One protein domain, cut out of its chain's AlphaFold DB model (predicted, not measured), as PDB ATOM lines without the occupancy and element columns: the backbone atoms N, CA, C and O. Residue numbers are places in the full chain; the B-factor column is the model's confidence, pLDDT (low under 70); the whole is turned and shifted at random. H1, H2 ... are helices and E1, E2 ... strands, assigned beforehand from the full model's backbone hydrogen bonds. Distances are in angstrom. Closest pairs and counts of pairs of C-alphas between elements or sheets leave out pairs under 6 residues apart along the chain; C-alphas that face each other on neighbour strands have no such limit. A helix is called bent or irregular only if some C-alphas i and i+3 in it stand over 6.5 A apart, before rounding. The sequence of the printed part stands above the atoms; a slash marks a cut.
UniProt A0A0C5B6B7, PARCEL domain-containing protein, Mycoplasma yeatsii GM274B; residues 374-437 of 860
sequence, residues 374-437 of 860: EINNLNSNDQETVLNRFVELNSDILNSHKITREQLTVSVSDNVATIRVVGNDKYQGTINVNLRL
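What this domain is: This is residues 374 to 437 of the 860 residues of the protein "PARCEL domain-containing protein" of Mycoplasma yeatsii GM274B (UniProt A0A0C5B6B7). A strongly twisted, curled sheet of four strands has one kinked helix, H1, packed over one face, in two layers; its other face has no named helix. Three strands form a meander, E2 E3 E4, each the antiparallel neighbour of the one before, and short E1 adds a parallel edge beside E4. The printed part has 64 residues, with elements in the order E1 H1 E2 E3 E4; the sheet order is E1 E4 E3 E2, mixed, and the class is mixed, helices and strands. The whole is compact, with a radius of gyration of the C-alphas of 11.2 A, and elongated, spanning 32 by 20 by 16 A.

How they stand to each other: E3, residues 416 to 421, and E2, residues 408 to 413, form an antiparallel hairpin, with N 411 and O 418 3.1 A apart. E4, residues 430 to 436, forms a hairpin with E3; N 431 and O 419 are 2.8 A apart. The pairing of E4 is staggered: 430 to 434 pair with E3, 434 to 436 with E1, residues 374 to 376. E1 and E4 are parallel at 38 degrees, with N 375 and O 434 2.8 A apart. H1, residues 383 to 400, is on the sheet; its closest C-alphas to E2 are those of Gln 383 and Val 410, 6.0 A, and to E1 those of Phe 390 and Ile 375, 6.5 A. E1, H1 and E2 make a split strand-helix-strand unit, two strands of one sheet that are not neighbours with a helix between them along the chain; E4 and E3 are between E1 and E2 in the sheet, and the crossover is right-handed. In H1, 12 of 14 O i to N i+4 pairs are within hydrogen-bond range.

Where its parts are: E1 begins at C-alpha 374 (0.511, -41.279, 41.596). H1 spans 23.9 A, has a kink of 73 degrees near residue 394, and is irregular: C-alphas 393 and 396 are 8.4 A apart. E2 spans 17.0 A, E3 16.5 A, and E4 19.5 A, ending at C-alpha 436 (0.499, -36.096, 46.997).

The domain as a whole: The C-alphas farthest apart are those of Asp 425 and Leu 437, 33.4 A. The printed part has no cut and no long link. The mean pLDDT of the printed part is 87.7; residues 379 to 380 and 436 to 437 are under 70.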
ATOM      1  N   GLU A 374       0.750 -41.782  40.233       86.94
ATOM      2  CA  GLU A 374       0.511 -41.279  41.596       86.94
ATOM      3  C   GLU A 374       1.854 -40.919  42.249       86.94
ATOM      4  O   GLU A 374       2.555 -41.780  42.791       86.94
ATOM      5  N   ILE A 375       2.238 -39.643  42.177       85.50
ATOM      6  CA  ILE A 375       3.520 -39.145  42.679       85.50
ATOM      7  C   ILE A 375       3.379 -38.797  44.162       85.50
ATOM      8  O   ILE A 375       2.822 -37.765  44.539       85.50
ATOM      9  N   ASN A 376       3.897 -39.689  45.005       76.06
ATOM     10  CA  ASN A 376       3.806 -39.620  46.462       76.06
ATOM     11  C   ASN A 376       5.134 -39.200  47.114       76.06
ATOM     12  O   ASN A 376       6.217 -39.470  46.578       76.06
ATOM     13  N   ASN A 377       5.039 -38.645  48.327       70.56
ATOM     14  CA  ASN A 377       6.148 -38.158  49.162       70.56
ATOM     15  C   ASN A 377       6.913 -36.973  48.545       70.56
ATOM     16  O   ASN A 377       8.117 -36.827  48.739       70.56
ATOM     17  N   LEU A 378       6.205 -36.138  47.786       71.25
ATOM     18  CA  LEU A 378       6.705 -34.844  47.333       71.25
ATOM     19  C   LEU A 378       6.838 -33.882  48.533       71.25
ATOM     20  O   LEU A 378       6.008 -33.889  49.439       71.25
ATOM     21  N   ASN A 379       7.855 -33.024  48.532       63.91
ATOM     22  CA  ASN A 379       8.044 -31.938  49.508       63.91
ATOM     23  C   ASN A 379       7.465 -30.593  49.021       63.91
ATOM     24  O   ASN A 379       7.118 -29.738  49.839       63.91
ATOM     25  N   SER A 380       7.309 -30.433  47.708       69.50
ATOM     26  CA  SER A 380       6.689 -29.288  47.034       69.50
ATOM     27  C   SER A 380       6.139 -29.705  45.660       69.50
ATOM     28  O   SER A 380       6.365 -30.824  45.200       69.50
ATOM     29  N   ASN A 381       5.360 -28.825  45.024       72.94
ATOM     30  CA  ASN A 381       4.772 -29.013  43.689       72.94
ATOM     31  C   ASN A 381       5.386 -28.096  42.619       72.94
ATOM     32  O   ASN A 381       4.772 -27.866  41.578       72.94
ATOM     33  N   ASP A 382       6.583 -27.561  42.858       83.88
ATOM     34  CA  ASP A 382       7.361 -26.947  41.789       83.88
ATOM     35  C   ASP A 382       7.706 -27.985  40.707       83.88
ATOM     36  O   ASP A 382       7.789 -29.191  40.955       83.88
ATOM     37  N   GLN A 383       7.893 -27.493  39.484       88.69
ATOM     38  CA  GLN A 383       8.086 -28.327  38.299       88.69
ATOM     39  C   GLN A 383       9.297 -29.264  38.435       88.69
ATOM     40  O   GLN A 383       9.216 -30.431  38.061       88.69
ATOM     41  N   GLU A 384      10.396 -28.783  39.015       89.31
ATOM     42  CA  GLU A 384      11.641 -29.542  39.122       89.31
ATOM     43  C   GLU A 384      11.513 -30.701  40.126       89.31
ATOM     44  O   GLU A 384      11.846 -31.845  39.809       89.31
ATOM     45  N   THR A 385      10.928 -30.443  41.298       85.81
ATOM     46  CA  THR A 385      10.632 -31.459  42.320       85.81
ATOM     47  C   THR A 385       9.664 -32.525  41.805       85.81
ATOM     48  O   THR A 385       9.918 -33.723  41.965       85.81
ATOM     49  N   VAL A 386       8.580 -32.117  41.136       88.69
ATOM     50  CA  VAL A 386       7.595 -33.046  40.553       88.69
ATOM     51  C   VAL A 386       8.226 -33.921  39.472       88.69
ATOM     52  O   VAL A 386       8.006 -35.134  39.458       88.69
ATOM     53  N   LEU A 387       9.027 -33.334  38.580       93.62
ATOM     54  CA  LEU A 387       9.621 -34.047  37.452       93.62
ATOM     55  C   LEU A 387      10.741 -35.001  37.884       93.62
ATOM     56  O   LEU A 387      10.792 -36.134  37.408       93.62
ATOM     57  N   ASN A 388      11.584 -34.599  38.836       91.94
ATOM     58  CA  ASN A 388      12.613 -35.481  39.391       91.94
ATOM     59  C   ASN A 388      11.991 -36.675  40.122       91.94
ATOM     60  O   ASN A 388      12.406 -37.813  39.897       91.94
ATOM     61  N   ARG A 389      10.932 -36.454  40.912       91.25
ATOM     62  CA  ARG A 389      10.200 -37.536  41.587       91.25
ATOM     63  C   ARG A 389       9.443 -38.438  40.603       91.25
ATOM     64  O   ARG A 389       9.369 -39.643  40.832       91.25
ATOM     65  N   PHE A 390       8.916 -37.896  39.499       94.31
ATOM     66  CA  PHE A 390       8.340 -38.702  38.414       94.31
ATOM     67  C   PHE A 390       9.385 -39.637  37.793       94.31
ATOM     68  O   PHE A 390       9.109 -40.825  37.628       94.31
ATOM     69  N   VAL A 391      10.575 -39.119  37.473       94.94
ATOM     70  CA  VAL A 391      11.655 -39.901  36.850       94.94
ATOM     71  C   VAL A 391      12.233 -40.938  37.814       94.94
ATOM     72  O   VAL A 391      12.479 -42.063  37.394       94.94
ATOM     73  N   GLU A 392      12.365 -40.623  39.105       93.56
ATOM     74  CA  GLU A 392      12.755 -41.594  40.138       93.56
ATOM     75  C   GLU A 392      11.782 -42.789  40.175       93.56
ATOM     76  O   GLU A 392      12.195 -43.937  39.990       93.56
ATOM     77  N   LEU A 393      10.478 -42.513  40.329       92.69
ATOM     78  CA  LEU A 393       9.411 -43.522  40.441       92.69
ATOM     79  C   LEU A 393       9.186 -44.356  39.168       92.69
ATOM     80  O   LEU A 393       8.563 -45.412  39.247       92.69
ATOM     81  N   ASN A 394       9.650 -43.886  38.009       95.25
ATOM     82  CA  ASN A 394       9.444 -44.532  36.708       95.25
ATOM     83  C   ASN A 394      10.751 -44.955  36.023       95.25
ATOM     84  O   ASN A 394      10.727 -45.343  34.855       95.25
ATOM     85  N   SER A 395      11.878 -44.877  36.730       94.56
ATOM     86  CA  SER A 395      13.234 -45.025  36.191       94.56
ATOM     87  C   SER A 395      13.421 -46.274  35.317       94.56
ATOM     88  O   SER A 395      13.806 -46.139  34.157       94.56
ATOM     89  N   ASP A 396      13.062 -47.469  35.793       92.81
ATOM     90  CA  ASP A 396      13.162 -48.718  35.012       92.81
ATOM     91  C   ASP A 396      12.322 -48.708  33.719       92.81
ATOM     92  O   ASP A 396      12.740 -49.214  32.670       92.81
ATOM     93  N   ILE A 397      11.131 -48.105  33.766       94.38
ATOM     94  CA  ILE A 397      10.206 -48.038  32.627       94.38
ATOM     95  C   ILE A 397      10.717 -47.023  31.599       94.38
ATOM     96  O   ILE A 397      10.804 -47.340  30.416       94.38
ATOM     97  N   LEU A 398      11.135 -45.836  32.042       94.44
ATOM     98  CA  LEU A 398      11.711 -44.804  31.175       94.44
ATOM     99  C   LEU A 398      13.017 -45.289  30.520       94.44
ATOM    100  O   LEU A 398      13.174 -45.161  29.306       94.44
ATOM    101  N   ASN A 399      13.895 -45.946  31.285       92.88
ATOM    102  CA  ASN A 399      15.148 -46.521  30.788       92.88
ATOM    103  C   ASN A 399      14.907 -47.625  29.747       92.88
ATOM    104  O   ASN A 399      15.486 -47.582  28.660       92.88
ATOM    105  N   SER A 400      14.017 -48.587  30.027       93.00
ATOM    106  CA  SER A 400      13.670 -49.650  29.065       93.00
ATOM    107  C   SER A 400      13.008 -49.116  27.787       93.00
ATOM    108  O   SER A 400      13.136 -49.727  26.726       93.00
ATOM    109  N   HIS A 401      12.362 -47.949  27.861       92.31
ATOM    110  CA  HIS A 401      11.735 -47.264  26.728       92.31
ATOM    111  C   HIS A 401      12.649 -46.219  26.058       92.31
ATOM    112  O   HIS A 401      12.242 -45.619  25.064       92.31
ATOM    113  N   LYS A 402      13.889 -46.040  26.545       92.94
ATOM    114  CA  LYS A 402      14.873 -45.041  26.082       92.94
ATOM    115  C   LYS A 402      14.337 -43.600  26.098       92.94
ATOM    116  O   LYS A 402      14.500 -42.865  25.126       92.94
ATOM    117  N   ILE A 403      13.691 -43.209  27.196       94.62
ATOM    118  CA  ILE A 403      13.244 -41.834  27.458       94.62
ATOM    119  C   ILE A 403      14.118 -41.251  28.571       94.62
ATOM    120  O   ILE A 403      14.166 -41.812  29.664       94.62
ATOM    121  N   THR A 404      14.812 -40.141  28.308       93.81
ATOM    122  CA  THR A 404      15.720 -39.512  29.287       93.81
ATOM    123  C   THR A 404      15.050 -38.383  30.083       93.81
ATOM    124  O   THR A 404      13.949 -37.932  29.757       93.81
ATOM    125  N   ARG A 405      15.714 -37.895  31.140       93.19
ATOM    126  CA  ARG A 405      15.228 -36.801  32.005       93.19
ATOM    127  C   ARG A 405      15.118 -35.460  31.267       93.19
ATOM    128  O   ARG A 405      14.284 -34.631  31.626       93.19
ATOM    129  N   GLU A 406      15.947 -35.259  30.252       93.38
ATOM    130  CA  GLU A 406      16.031 -34.059  29.410       93.38
ATOM    131  C   GLU A 406      14.948 -34.062  28.322       93.38
ATOM    132  O   GLU A 406      14.482 -33.007  27.901       93.38
ATOM    133  N   GLN A 407      14.500 -35.253  27.910       94.56
ATOM    134  CA  GLN A 407      13.368 -35.453  27.001       94.56
ATOM    135  C   GLN A 407      12.005 -35.289  27.690       94.56
ATOM    136  O   GLN A 407      10.973 -35.544  27.071       94.56
ATOM    137  N   LEU A 408      11.961 -34.882  28.962       96.44
ATOM    138  CA  LEU A 408      10.726 -34.698  29.720       96.44
ATOM    139  C   LEU A 408      10.594 -33.258  30.222       96.44
ATOM    140  O   LEU A 408      11.543 -32.645  30.705       96.44
ATOM    141  N   THR A 409       9.375 -32.732  30.146       95.25
ATOM    142  CA  THR A 409       8.977 -31.419  30.679       95.25
ATOM    143  C   THR A 409       7.678 -31.560  31.467       95.25
ATOM    144  O   THR A 409       6.947 -32.534  31.276       95.25
ATOM    145  N   VAL A 410       7.374 -30.618  32.363       95.25
ATOM    146  CA  VAL A 410       6.155 -30.673  33.182       95.25
ATOM    147  C   VAL A 410       5.475 -29.314  33.323       95.25
ATOM    148  O   VAL A 410       6.130 -28.293  33.518       95.25
ATOM    149  N   SER A 411       4.145 -29.316  33.289       92.00
ATOM    150  CA  SER A 411       3.305 -28.238  33.819       92.00
ATOM    151  C   SER A 411       2.489 -28.757  35.004       92.00
ATOM    152  O   SER A 411       2.046 -29.904  35.002       92.00
ATOM    153  N   VAL A 412       2.301 -27.931  36.035       85.81
ATOM    154  CA  VAL A 412       1.591 -28.301  37.272       85.81
ATOM    155  C   VAL A 412       0.359 -27.414  37.440       85.81
ATOM    156  O   VAL A 412       0.446 -26.205  37.237       85.81
ATOM    157  N   SER A 413      -0.768 -28.019  37.813       79.56
ATOM    158  CA  SER A 413      -2.038 -27.365  38.134       79.56
ATOM    159  C   SER A 413      -2.631 -28.047  39.369       79.56
ATOM    160  O   SER A 413      -3.082 -29.189  39.301       79.56
ATOM    161  N   ASP A 414      -2.599 -27.360  40.511       71.31
ATOM    162  CA  ASP A 414      -3.045 -27.862  41.818       71.31
ATOM    163  C   ASP A 414      -2.455 -29.233  42.201       71.31
ATOM    164  O   ASP A 414      -1.285 -29.342  42.574       71.31
ATOM    165  N   ASN A 415      -3.276 -30.286  42.133       74.56
ATOM    166  CA  ASN A 415      -2.944 -31.664  42.481       74.56
ATOM    167  C   ASN A 415      -2.671 -32.558  41.259       74.56
ATOM    168  O   ASN A 415      -2.518 -33.768  41.432       74.56
ATOM    169  N   VAL A 416      -2.618 -31.997  40.048       83.06
ATOM    170  CA  VAL A 416      -2.312 -32.713  38.804       83.06
ATOM    171  C   VAL A 416      -1.112 -32.064  38.122       83.06
ATOM    172  O   VAL A 416      -1.036 -30.846  37.974       83.06
ATOM    173  N   ALA A 417      -0.179 -32.880  37.646       90.81
ATOM    174  CA  ALA A 417       0.858 -32.449  36.721       90.81
ATOM    175  C   ALA A 417       0.688 -33.130  35.362       90.81
ATOM    176  O   ALA A 417       0.250 -34.275  35.280       90.81
ATOM    177  N   THR A 418       1.043 -32.427  34.291       95.75
ATOM    178  CA  THR A 418       1.096 -32.951  32.924       95.75
ATOM    179  C   THR A 418       2.559 -33.111  32.532       95.75
ATOM    180  O   THR A 418       3.242 -32.122  32.268       95.75
ATOM    181  N   ILE A 419       3.049 -34.350  32.506       96.75
ATOM    182  CA  ILE A 419       4.385 -34.697  32.013       96.75
ATOM    183  C   ILE A 419       4.312 -34.820  30.487       96.75
ATOM    184  O   ILE A 419       3.497 -35.584  29.974       96.75
ATOM    185  N   ARG A 420       5.162 -34.104  29.750       95.38
ATOM    186  CA  ARG A 420       5.261 -34.151  28.282       95.38
ATOM    187  C   ARG A 420       6.611 -34.717  27.861       95.38
ATOM    188  O   ARG A 420       7.634 -34.227  28.338       95.38
ATOM    189  N   VAL A 421       6.611 -35.662  26.919       94.38
ATOM    190  CA  VAL A 421       7.841 -36.095  26.237       94.38
ATOM    191  C   VAL A 421       8.128 -35.197  25.027       94.38
ATOM    192  O   VAL A 421       7.217 -34.822  24.284       94.38
ATOM    193  N   VAL A 422       9.391 -34.811  24.855       89.75
ATOM    194  CA  VAL A 422       9.896 -33.912  23.810       89.75
ATOM    195  C   VAL A 422      11.223 -34.445  23.264       89.75
ATOM    196  O   VAL A 422      12.013 -35.016  24.007       89.75
ATOM    197  N   GLY A 423      11.481 -34.274  21.964       83.38
ATOM    198  CA  GLY A 423      12.765 -34.666  21.363       83.38
ATOM    199  C   GLY A 423      13.103 -36.163  21.462       83.38
ATOM    200  O   GLY A 423      14.279 -36.510  21.534       83.38
ATOM    201  N   ASN A 424      12.093 -37.039  21.504       88.94
ATOM    202  CA  ASN A 424      12.264 -38.492  21.452       88.94
ATOM    203  C   ASN A 424      11.837 -39.030  20.074       88.94
ATOM    204  O   ASN A 424      10.828 -38.596  19.510       88.94
ATOM    205  N   ASP A 425      12.608 -39.977  19.537       82.69
ATOM    206  CA  ASP A 425      12.394 -40.526  18.191       82.69
ATOM    207  C   ASP A 425      11.222 -41.511  18.125       82.69
ATOM    208  O   ASP A 425      10.646 -41.712  17.056       82.69
ATOM    209  N   LYS A 426      10.864 -42.128  19.260       86.62
ATOM    210  CA  LYS A 426       9.820 -43.153  19.341       86.62
ATOM    211  C   LYS A 426       8.522 -42.646  19.970       86.62
ATOM    212  O   LYS A 426       7.461 -43.070  19.524       86.62
ATOM    213  N   TYR A 427       8.590 -41.781  20.982       91.25
ATOM    214  CA  TYR A 427       7.429 -41.377  21.785       91.25
ATOM    215  C   TYR A 427       7.082 -39.890  21.674       91.25
ATOM    216  O   TYR A 427       7.957 -39.030  21.572       91.25
ATOM    217  N   GLN A 428       5.786 -39.594  21.759       89.69
ATOM    218  CA  GLN A 428       5.212 -38.247  21.749       89.69
ATOM    219  C   GLN A 428       4.055 -38.110  22.754       89.69
ATOM    220  O   GLN A 428       3.524 -39.104  23.240       89.69
ATOM    221  N   GLY A 429       3.608 -36.883  23.031       91.44
ATOM    222  CA  GLY A 429       2.400 -36.631  23.827       91.44
ATOM    223  C   GLY A 429       2.642 -36.442  25.329       91.44
ATOM    224  O   GLY A 429       3.703 -35.973  25.750       91.44
ATOM    225  N   THR A 430       1.613 -36.718  26.138       94.44
ATOM    226  CA  THR A 430       1.528 -36.265  27.541       94.44
ATOM    227  C   THR A 430       0.841 -37.257  28.475       94.44
ATOM    228  O   THR A 430      -0.192 -37.823  28.121       94.44
ATOM    229  N   ILE A 431       1.335 -37.375  29.709       94.56
ATOM    230  CA  ILE A 431       0.718 -38.131  30.808       94.56
ATOM    231  C   ILE A 431       0.302 -37.174  31.921       94.56
ATOM    232  O   ILE A 431       1.127 -36.411  32.422       94.56
ATOM    233  N   ASN A 432      -0.948 -37.286  32.372       93.50
ATOM    234  CA  ASN A 432      -1.387 -36.650  33.611       93.50
ATOM    235  C   ASN A 432      -1.074 -37.555  34.810       93.50
ATOM    236  O   ASN A 432      -1.339 -38.759  34.774       93.50
ATOM    237  N   VAL A 433      -0.523 -36.960  35.865       91.00
ATOM    238  CA  VAL A 433      -0.123 -37.624  37.111       91.00
ATOM    239  C   VAL A 433      -0.650 -36.849  38.318       91.00
ATOM    240  O   VAL A 433      -0.618 -35.619  38.338       91.00
ATOM    241  N   ASN A 434      -1.136 -37.563  39.327       85.00
ATOM    242  CA  ASN A 434      -1.653 -36.991  40.567       85.00
ATOM    243  C   ASN A 434      -0.504 -36.737  41.554       85.00
ATOM    244  O   ASN A 434       0.403 -37.562  41.678       85.00
ATOM    245  N   LEU A 435      -0.554 -35.619  42.280       81.25
ATOM    246  CA  LEU A 435       0.472 -35.195  43.239       81.25
ATOM    247  C   LEU A 435      -0.021 -35.352  44.683       81.25
ATOM    248  O   LEU A 435      -1.095 -34.854  45.029       81.25
ATOM    249  N   ARG A 436       0.779 -35.983  45.553       68.38
ATOM    250  CA  ARG A 436       0.499 -36.096  46.997       68.38
ATOM    251  C   ARG A 436       1.744 -35.793  47.834       68.38
ATOM    252  O   ARG A 436       2.743 -36.512  47.765       68.38
ATOM    253  N   LEU A 437       1.658 -34.750  48.664       59.03
ATOM    254  CA  LEU A 437       2.752 -34.344  49.558       59.03
ATOM    255  C   LEU A 437       2.869 -35.270  50.789       59.03
ATOM    256  O   LEU A 437       3.964 -35.711  51.125       59.03
TER     257      LEU A 437